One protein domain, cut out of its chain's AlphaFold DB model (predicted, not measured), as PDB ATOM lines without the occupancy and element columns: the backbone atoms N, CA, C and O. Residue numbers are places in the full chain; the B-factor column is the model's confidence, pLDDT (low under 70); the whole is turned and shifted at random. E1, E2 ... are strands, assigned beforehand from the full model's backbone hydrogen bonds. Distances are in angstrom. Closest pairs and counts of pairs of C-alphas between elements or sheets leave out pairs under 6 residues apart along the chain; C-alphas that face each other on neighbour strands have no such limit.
ATOM      1  N   ARG A  72      39.073   8.626  14.258       96.56
ATOM      2  CA  ARG A  72      39.754   9.912  14.445       96.56
ATOM      3  C   ARG A  72      40.113  10.111  15.912       96.56
ATOM      4  O   ARG A  72      39.255  10.038  16.784       96.56
ATOM      5  N   ILE A  73      41.379  10.406  16.176       97.00
ATOM      6  CA  ILE A  73      41.902  10.693  17.514       97.00
ATOM      7  C   ILE A  73      42.560  12.071  17.546       97.00
ATOM      8  O   ILE A  73      43.049  12.555  16.524       97.00
ATOM      9  N   GLN A  74      42.615  12.690  18.724       96.50
ATOM     10  CA  GLN A  74      43.328  13.948  18.939       96.50
ATOM     11  C   GLN A  74      44.638  13.704  19.696       96.50
ATOM     12  O   GLN A  74      44.663  12.993  20.702       96.50
ATOM     13  N   LEU A  75      45.727  14.299  19.223       94.06
ATOM     14  CA  LEU A  75      47.024  14.301  19.886       94.06
ATOM     15  C   LEU A  75      47.086  15.352  21.006       94.06
ATOM     16  O   LEU A  75      46.300  16.300  21.045       94.06
ATOM     17  N   ASP A  76      48.051  15.205  21.910       88.88
ATOM     18  CA  ASP A  76      48.363  16.167  22.977       88.88
ATOM     19  C   ASP A  76      48.589  17.604  22.472       88.88
ATOM     20  O   ASP A  76      48.081  18.550  23.074       88.88
ATOM     21  N   ASN A  77      49.243  17.752  21.319       89.94
ATOM     22  CA  ASN A  77      49.468  19.021  20.624       89.94
ATOM     23  C   ASN A  77      48.231  19.589  19.892       89.94
ATOM     24  O   ASN A  77      48.353  20.571  19.161       89.94
ATOM     25  N   GLY A  78      47.060  18.962  20.036       93.38
ATOM     26  CA  GLY A  78      45.793  19.400  19.449       93.38
ATOM     27  C   GLY A  78      45.544  18.951  18.006       93.38
ATOM     28  O   GLY A  78      44.418  19.094  17.530       93.38
ATOM     29  N   ARG A  79      46.540  18.376  17.315       95.19
ATOM     30  CA  ARG A  79      46.376  17.847  15.948       95.19
ATOM     31  C   ARG A  79      45.558  16.560  15.946       95.19
ATOM     32  O   ARG A  79      45.571  15.815  16.920       95.19
ATOM     33  N   TYR A  80      44.909  16.259  14.827       96.31
ATOM     34  CA  TYR A  80      44.153  15.020  14.655       96.31
ATOM     35  C   TYR A  80      44.930  13.990  13.833       96.31
ATOM     36  O   TYR A  80      45.714  14.336  12.947       96.31
ATOM     37  N   LEU A  81      44.696  12.720  14.145       97.31
ATOM     38  CA  LEU A  81      45.122  11.570  13.358       97.31
ATOM     39  C   LEU A  81      43.908  10.710  13.037       97.31
ATOM     40  O   LEU A  81      42.974  10.625  13.832       97.31
ATOM     41  N   VAL A  82      43.968  10.022  11.907       97.12
ATOM     42  CA  VAL A  82      43.056   8.930  11.572       97.12
ATOM     43  C   VAL A  82      43.798   7.622  11.825       97.12
ATOM     44  O   VAL A  82      44.878   7.415  11.284       97.12
ATOM     45  N   VAL A  83      43.268   6.756  12.682       96.75
ATOM     46  CA  VAL A  83      43.834   5.438  12.974       96.75
ATOM     47  C   VAL A  83      43.051   4.395  12.200       96.75
ATOM     48  O   VAL A  83      41.843   4.261  12.378       96.75
ATOM     49  N   PHE A  84      43.752   3.638  11.364       96.19
ATOM     50  CA  PHE A  84      43.168   2.571  10.567       96.19
ATOM     51  C   PHE A  84      44.094   1.354  10.563       96.19
ATOM     52  O   PHE A  84      45.304   1.496  10.386       96.19
ATOM     53  N   LYS A  85      43.543   0.162  10.838       94.00
ATOM     54  CA  LYS A  85      44.304  -1.099  10.992       94.00
ATOM     55  C   LYS A  85      45.530  -0.962  11.925       94.00
ATOM     56  O   LYS A  85      46.583  -1.544  11.689       94.00
ATOM     57  N   GLY A  86      45.406  -0.149  12.979       93.19
ATOM     58  CA  GLY A  86      46.473   0.129  13.951       93.19
ATOM     59  C   GLY A  86      47.509   1.176  13.518       93.19
ATOM     60  O   GLY A  86      48.299   1.618  14.351       93.19
ATOM     61  N   TYR A  87      47.495   1.630  12.264       96.19
ATOM     62  CA  TYR A  87      48.417   2.644  11.758       96.19
ATOM     63  C   TYR A  87      47.807   4.048  11.858       96.19
ATOM     64  O   TYR A  87      46.647   4.240  11.493       96.19
ATOM     65  N   PRO A  88      48.564   5.054  12.333       96.75
ATOM     66  CA  PRO A  88      48.107   6.434  12.324       96.75
ATOM     67  C   PRO A  88      48.413   7.131  10.996       96.75
ATOM     68  O   PRO A  88      49.531   7.025  10.482       96.75
ATOM     69  N   PHE A  89      47.461   7.924  10.512       97.31
ATOM     70  CA  PHE A  89      47.513   8.711   9.283       97.31
ATOM     71  C   PHE A  89      47.236  10.200   9.561       97.31
ATOM     72  O   PHE A  89      46.398  10.532  10.401       97.31
ATOM     73  N   TYR A  90      47.928  11.101   8.857       96.44
ATOM     74  CA  TYR A  90      47.667  12.547   8.854       96.44
ATOM     75  C   TYR A  90      46.811  12.948   7.656       96.44
ATOM     76  O   TYR A  90      47.000  12.441   6.551       96.44
ATOM     77  N   GLU A  91      45.928  13.920   7.858       96.56
ATOM     78  CA  GLU A  91      45.179  14.556   6.775       96.56
ATOM     79  C   GLU A  91      46.136  15.308   5.838       96.56
ATOM     80  O   GLU A  91      46.899  16.166   6.279       96.56
ATOM     81  N   LYS A  92      46.124  14.959   4.543       95.75
ATOM     82  CA  LYS A  92      46.990  15.577   3.526       95.75
ATOM     83  C   LYS A  92      46.245  16.627   2.715       95.75
ATOM     84  O   LYS A  92      46.741  17.735   2.542       95.75
ATOM     85  N   ARG A  93      45.086  16.260   2.161       96.00
ATOM     86  CA  ARG A  93      44.251  17.147   1.338       96.00
ATOM     87  C   ARG A  93      42.805  16.666   1.284       96.00
ATOM     88  O   ARG A  93      42.552  15.462   1.338       96.00
ATOM     89  N   ALA A  94      41.878  17.599   1.096       96.88
ATOM     90  CA  ALA A  94      40.500  17.275   0.751       96.88
ATOM     91  C   ALA A  94      40.422  16.674  -0.665       96.88
ATOM     92  O   ALA A  94      41.175  17.055  -1.564       96.88
ATOM     93  N   VAL A  95      39.505  15.731  -0.862       95.94
ATOM     94  CA  VAL A  95      39.160  15.124  -2.155       95.94
ATOM     95  C   VAL A  95      37.648  15.222  -2.370       95.94
ATOM     96  O   VAL A  95      36.895  15.463  -1.430       95.94
ATOM     97  N   ARG A  96      37.163  15.025  -3.605       94.38
ATOM     98  CA  ARG A  96      35.750  15.269  -3.973       94.38
ATOM     99  C   ARG A  96      34.723  14.585  -3.051       94.38
ATOM    100  O   ARG A  96      33.633  15.118  -2.874       94.38
ATOM    101  N   LYS A  97      35.058  13.424  -2.479       93.06
ATOM    102  CA  LYS A  97      34.182  12.634  -1.593       93.06
ATOM    103  C   LYS A  97      34.743  12.427  -0.177       93.06
ATOM    104  O   LYS A  97      34.349  11.475   0.480       93.06
ATOM    105  N   GLY A  98      35.645  13.288   0.299       95.88
ATOM    106  CA  GLY A  98      36.194  13.155   1.651       95.88
ATOM    107  C   GLY A  98      37.603  13.714   1.797       95.88
ATOM    108  O   GLY A  98      37.908  14.780   1.265       95.88
ATOM    109  N   THR A  99      38.474  12.986   2.488       97.62
ATOM    110  CA  THR A  99      39.843  13.415   2.790       97.62
ATOM    111  C   THR A  99      40.835  12.311   2.454       97.62
ATOM    112  O   THR A  99      40.662  11.156   2.840       97.62
ATOM    113  N   ALA A 100      41.905  12.672   1.748       97.19
ATOM    114  CA  ALA A 100      43.057  11.801   1.581       97.19
ATOM    115  C   ALA A 100      43.974  11.940   2.799       97.19
ATOM    116  O   ALA A 100      44.440  13.044   3.113       97.19
ATOM    117  N   VAL A 101      44.248  10.822   3.466       97.56
ATOM    118  CA  VAL A 101      45.142  10.758   4.623       97.56
ATOM    119  C   VAL A 101      46.339   9.862   4.302       97.56
ATOM    120  O   VAL A 101      46.202   8.842   3.631       97.56
ATOM    121  N   ILE A 102      47.527  10.255   4.751       96.69
ATOM    122  CA  ILE A 102      48.792   9.544   4.500       96.69
ATOM    123  C   ILE A 102      49.377   9.012   5.795       96.69
ATOM    124  O   ILE A 102      49.134   9.588   6.854       96.69
ATOM    125  N   CYS A 103      50.155   7.935   5.723       96.69
ATOM    126  CA  CYS A 103      50.788   7.376   6.907       96.69
ATOM    127  C   CYS A 103      51.591   8.446   7.651       96.69
ATOM    128  O   CYS A 103      52.311   9.251   7.068       96.69
ATOM    129  N   SER A 104      51.456   8.447   8.972       94.06
ATOM    130  CA  SER A 104      52.053   9.453   9.841       94.06
ATOM    131  C   SER A 104      53.521   9.191  10.195       94.06
ATOM    132  O   SER A 104      54.118   9.973  10.948       94.06
ATOM    133  N   CYS A 105      54.093   8.087   9.705       90.00
ATOM    134  CA  CYS A 105      55.496   7.774   9.917       90.00
ATOM    135  C   CYS A 105      56.388   8.761   9.144       90.00
ATOM    136  O   CYS A 105      56.016   9.276   8.095       90.00
ATOM    137  N   THR A 106      57.581   9.033   9.667       77.19
ATOM    138  CA  THR A 106      58.559   9.933   9.035       77.19
ATOM    139  C   THR A 106      59.511   9.208   8.081       77.19
ATOM    140  O   THR A 106      60.448   9.815   7.568       77.19
ATOM    141  N   ARG A 107      59.322   7.900   7.857       80.56
ATOM    142  CA  ARG A 107      60.208   7.110   6.998       80.56
ATOM    143  C   ARG A 107      59.890   7.405   5.537       80.56
ATOM    144  O   ARG A 107      58.768   7.183   5.098       80.56
ATOM    145  N   ALA A 108      60.907   7.810   4.778       78.94
ATOM    146  CA  ALA A 108      60.784   8.169   3.363       78.94
ATOM    147  C   ALA A 108      60.208   7.053   2.467       78.94
ATOM    148  O   ALA A 108      59.743   7.332   1.370       78.94
ATOM    149  N   GLN A 109      60.239   5.797   2.918       89.12
ATOM    150  CA  GLN A 109      59.803   4.635   2.140       89.12
ATOM    151  C   GLN A 109      58.332   4.246   2.358       89.12
ATOM    152  O   GLN A 109      57.853   3.330   1.694       89.12
ATOM    153  N   CYS A 110      57.607   4.879   3.287       93.75
ATOM    154  CA  CYS A 110      56.197   4.551   3.485       93.75
ATOM    155  C   CYS A 110      55.302   5.461   2.647       93.75
ATOM    156  O   CYS A 110      55.087   6.623   2.981       93.75
ATOM    157  N   ASN A 111      54.714   4.879   1.606       93.69
ATOM    158  CA  ASN A 111      53.779   5.565   0.715       93.69
ATOM    159  C   ASN A 111      52.318   5.201   0.997       93.69
ATOM    160  O   ASN A 111      51.453   5.463   0.171       93.69
ATOM    161  N   SER A 112      52.033   4.600   2.157       96.56
ATOM    162  CA  SER A 112      50.670   4.185   2.492       96.56
ATOM    163  C   SER A 112      49.737   5.384   2.612       96.56
ATOM    164  O   SER A 112      50.030   6.338   3.343       96.56
ATOM    165  N   TYR A 113      48.585   5.310   1.955       96.88
ATOM    166  CA  TYR A 113      47.530   6.308   2.061       96.88
ATOM    167  C   TYR A 113      46.154   5.659   1.946       96.88
ATOM    168  O   TYR A 113      45.990   4.580   1.380       96.88
ATOM    169  N   ILE A 114      45.155   6.334   2.502       97.31
ATOM    170  CA  ILE A 114      43.755   5.931   2.392       97.31
ATOM    171  C   ILE A 114      42.901   7.167   2.099       97.31
ATOM    172  O   ILE A 114      43.267   8.298   2.441       97.31
ATOM    173  N   HIS A 115      41.760   6.967   1.452       97.44
ATOM    174  CA  HIS A 115      40.717   7.978   1.335       97.44
ATOM    175  C   HIS A 115      39.595   7.622   2.292       97.44
ATOM    176  O   HIS A 115      39.056   6.518   2.233       97.44
ATOM    177  N   VAL A 116      39.236   8.572   3.144       96.88
ATOM    178  CA  VAL A 116      38.100   8.444   4.054       96.88
ATOM    179  C   VAL A 116      37.005   9.417   3.650       96.88
ATOM    180  O   VAL A 116      37.315  10.524   3.206       96.88
ATOM    181  N   ASP A 117      35.743   9.019   3.771       96.44
ATOM    182  CA  ASP A 117      34.606   9.926   3.587       96.44
ATOM    183  C   ASP A 117      34.391  10.835   4.817       96.44
ATOM    184  O   ASP A 117      35.244  10.935   5.704       96.44
ATOM    185  N   ARG A 118      33.264  11.560   4.857       95.12
ATOM    186  CA  ARG A 118      32.924  12.462   5.975       95.12
ATOM    187  C   ARG A 118      32.657  11.719   7.285       95.12
ATOM    188  O   ARG A 118      32.876  12.300   8.345       95.12
ATOM    189  N   ASP A 119      32.236  10.465   7.195       95.00
ATOM    190  CA  ASP A 119      31.895   9.603   8.323       95.00
ATOM    191  C   ASP A 119      33.072   8.686   8.711       95.00
ATOM    192  O   ASP A 119      32.928   7.801   9.548       95.00
ATOM    193  N   LEU A 120      34.260   8.933   8.137       95.56
ATOM    194  CA  LEU A 120      35.497   8.171   8.331       95.56
ATOM    195  C   LEU A 120      35.444   6.724   7.812       95.56
ATOM    196  O   LEU A 120      36.287   5.900   8.188       95.56
ATOM    197  N   ASN A 121      34.517   6.411   6.906       95.00
ATOM    198  CA  ASN A 121      34.546   5.138   6.196       95.00
ATOM    199  C   ASN A 121      35.667   5.162   5.160       95.00
ATOM    200  O   ASN A 121      35.840   6.144   4.434       95.00
ATOM    201  N   VAL A 122      36.422   4.070   5.067       95.19
ATOM    202  CA  VAL A 122      37.489   3.936   4.071       95.19
ATOM    203  C   VAL A 122      36.874   3.655   2.699       95.19
ATOM    204  O   VAL A 122      36.277   2.607   2.478       95.19
ATOM    205  N   VAL A 123      37.026   4.606   1.775       95.69
ATOM    206  CA  VAL A 123      36.518   4.530   0.390       95.69
ATOM    207  C   VAL A 123      37.567   3.944  -0.557       95.69
ATOM    208  O   VAL A 123      37.224   3.322  -1.557       95.69
ATOM    209  N   HIS A 124      38.849   4.163  -0.259       95.62
ATOM    210  CA  HIS A 124      39.986   3.650  -1.026       95.62
ATOM    211  C   HIS A 124      41.163   3.408  -0.086       95.62
ATOM    212  O   HIS A 124      41.427   4.247   0.779       95.62
ATOM    213  N   GLU A 125      41.885   2.307  -0.268       95.69
ATOM    214  CA  GLU A 125      43.090   2.004   0.503       95.69
ATOM    215  C   GLU A 125      44.245   1.553  -0.393       95.69
ATOM    216  O   GLU A 125      44.075   0.717  -1.273       95.69
ATOM    217  N   GLU A 126      45.438   2.093  -0.138       96.38
ATOM    218  CA  GLU A 126      46.698   1.617  -0.705       96.38
ATOM    219  C   GLU A 126      47.713   1.518   0.440       96.38
ATOM    220  O   GLU A 126      48.347   2.497   0.844       96.38
ATOM    221  N   ILE A 127      47.778   0.333   1.056       94.25
ATOM    222  CA  ILE A 127      48.486   0.108   2.320       94.25
ATOM    223  C   ILE A 127      49.722  -0.754   2.075       94.25
ATOM    224  O   ILE A 127      49.655  -1.975   1.959       94.25
ATOM    225  N   HIS A 128      50.872  -0.089   2.073       94.31
ATOM    226  CA  HIS A 128      52.203  -0.678   2.000       94.31
ATOM    227  C   HIS A 128      53.074  -0.094   3.121       94.31
ATOM    228  O   HIS A 128      53.727   0.947   2.969       94.31
ATOM    229  N   HIS A 129      53.037  -0.736   4.291       92.44
ATOM    230  CA  HIS A 129      53.880  -0.378   5.429       92.44
ATOM    231  C   HIS A 129      55.120  -1.274   5.461       92.44
ATOM    232  O   HIS A 129      55.017  -2.488   5.591       92.44
ATOM    233  N   SER A 130      56.302  -0.664   5.399       93.31
ATOM    234  CA  SER A 130      57.602  -1.314   5.636       93.31
ATOM    235  C   SER A 130      58.086  -1.125   7.081       93.31
ATOM    236  O   SER A 130      59.281  -1.133   7.382       93.31
ATOM    237  N   HIS A 131      57.159  -0.855   7.996       91.38
ATOM    238  CA  HIS A 131      57.449  -0.554   9.389       91.38
ATOM    239  C   HIS A 131      56.308  -1.019  10.283       91.38
ATOM    240  O   HIS A 131      55.161  -1.091   9.851       91.38
ATOM    241  N   GLU A 132      56.614  -1.266  11.552       91.25
ATOM    242  CA  GLU A 132      55.592  -1.559  12.552       91.25
ATOM    243  C   GLU A 132      54.707  -0.329  12.836       91.25
ATOM    244  O   GLU A 132      55.150   0.819  12.657       91.25
ATOM    245  N   PRO A 133      53.458  -0.529  13.295       93.19
ATOM    246  CA  PRO A 133      52.577   0.564  13.677       93.19
ATOM    247  C   PRO A 133      53.206   1.481  14.730       93.19
ATOM    248  O   PRO A 133      53.792   1.036  15.717       93.19
ATOM    249  N   THR A 134      53.047   2.796  14.555       91.81
ATOM    250  CA  THR A 134      53.483   3.752  15.579       91.81
ATOM    251  C   THR A 134      52.614   3.593  16.818       91.81
ATOM    252  O   THR A 134      51.408   3.830  16.775       91.81
ATOM    253  N   ARG A 135      53.237   3.239  17.944       89.88
ATOM    254  CA  ARG A 135      52.539   3.093  19.222       89.88
ATOM    255  C   ARG A 135      52.013   4.445  19.712       89.88
ATOM    256  O   ARG A 135      52.780   5.384  19.948       89.88
ATOM    257  N   LEU A 136      50.699   4.505  19.889       92.06
ATOM    258  CA  LEU A 136      49.968   5.629  20.461       92.06
ATOM    259  C   LEU A 136      49.569   5.292  21.894       92.06
ATOM    260  O   LEU A 136      49.088   4.192  22.163       92.06
ATOM    261  N   ILE A 137      49.774   6.230  22.813       89.31
ATOM    262  CA  ILE A 137      49.493   6.029  24.234       89.31
ATOM    263  C   ILE A 137      48.322   6.920  24.630       89.31
ATOM    264  O   ILE A 137      48.433   8.143  24.494       89.31
ATOM    265  N   PRO A 138      47.208   6.339  25.107       89.69
ATOM    266  CA  PRO A 138      46.063   7.113  25.547       89.69
ATOM    267  C   PRO A 138      46.396   7.886  26.827       89.69
ATOM    268  O   PRO A 138      46.914   7.343  27.812       89.69
TER     269      PRO A 138
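AT A GLANCE: This is residues 72 to 138 of the 287 residues of the protein "FLYWCH-type domain-containing protein" of Eumeta variegata (UniProt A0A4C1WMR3). Look first for one strongly twisted antiparallel sheet that is bent back on itself at its long strand E3: the hairpin of E1 and E2 makes a small leaf, and E4, E5 and E6 make a larger leaf that it faces. After E6 a tail, residues 127 to 138, runs from the larger leaf back toward the end of the molecule where E1 lies, and it ends in the short strand E7, which is apart from the sheet. The printed part has 67 residues with no named helix and seven named strands, E1 to E7 in chain order; the sheet's order is E1, E2, E3, E4, E5, E6, and the class is all strand. The whole is compact, with a radius of gyration of the C-alphas of 11.5 A and spans of 30 by 26 by 18 A.

HOW THE PARTS SIT: Begin at E3, residues 87 to 95, which bends by 68 degrees at residue 92 and is the hinge of the folded sheet, one sheet whose two leaves face each other. Its pairing is staggered: residues 87 to 89 pair with E2, residues 80 to 84, and residues 89 to 95 with E4, residues 98 to 103. Look for N 89 and O 82, 2.7 A apart, in the hairpin of E2 and E3, and for N 90 and O 102, 2.8 A, in that of E3 and E4. On E2's other side find the edge strand E1, residues 72 to 74, with N 73 and O 81 at 2.8 A. Beyond E4 comes E5, residues 113 to 116, with N 99 and O 116 at 2.8 A, and then the edge strand E6, residues 122 to 126, with N 115 and O 124 at 2.8 A. E1 to E6 form a meander, each strand the antiparallel neighbour of the one before. Across the fold, the closest C-alphas of E2 and E4 are those of Val 82 and Val 101, 7.5 A apart. E7, residues 136 to 138, pairs with no named strand; it is apart from E3, but only just, at 8.4 A.

IN THESE COORDINATES: Find C-alpha 72 at (39.754, 9.912, 14.445), where E1 begins. E2 is 13.1 A long from first to last C-alpha. E3, the longest strand with 9 residues, runs 20.9 A from C-alpha 87 at (48.417, 2.644, 11.758). E4 measures 16.6 A and E6 10.6 A. E7 ends at C-alpha 138, at (46.063, 7.113, 25.547).

THE WHOLE: The C-alphas farthest apart are those of Arg 96 and Ile 137, at 32.7 A. The printed part has no cut and no long link; E4 to E5 and E6 to E7 are short links of 9 residues each, and the others are tight. The mean pLDDT of the printed part is 94.0, and no printed residue is under 70.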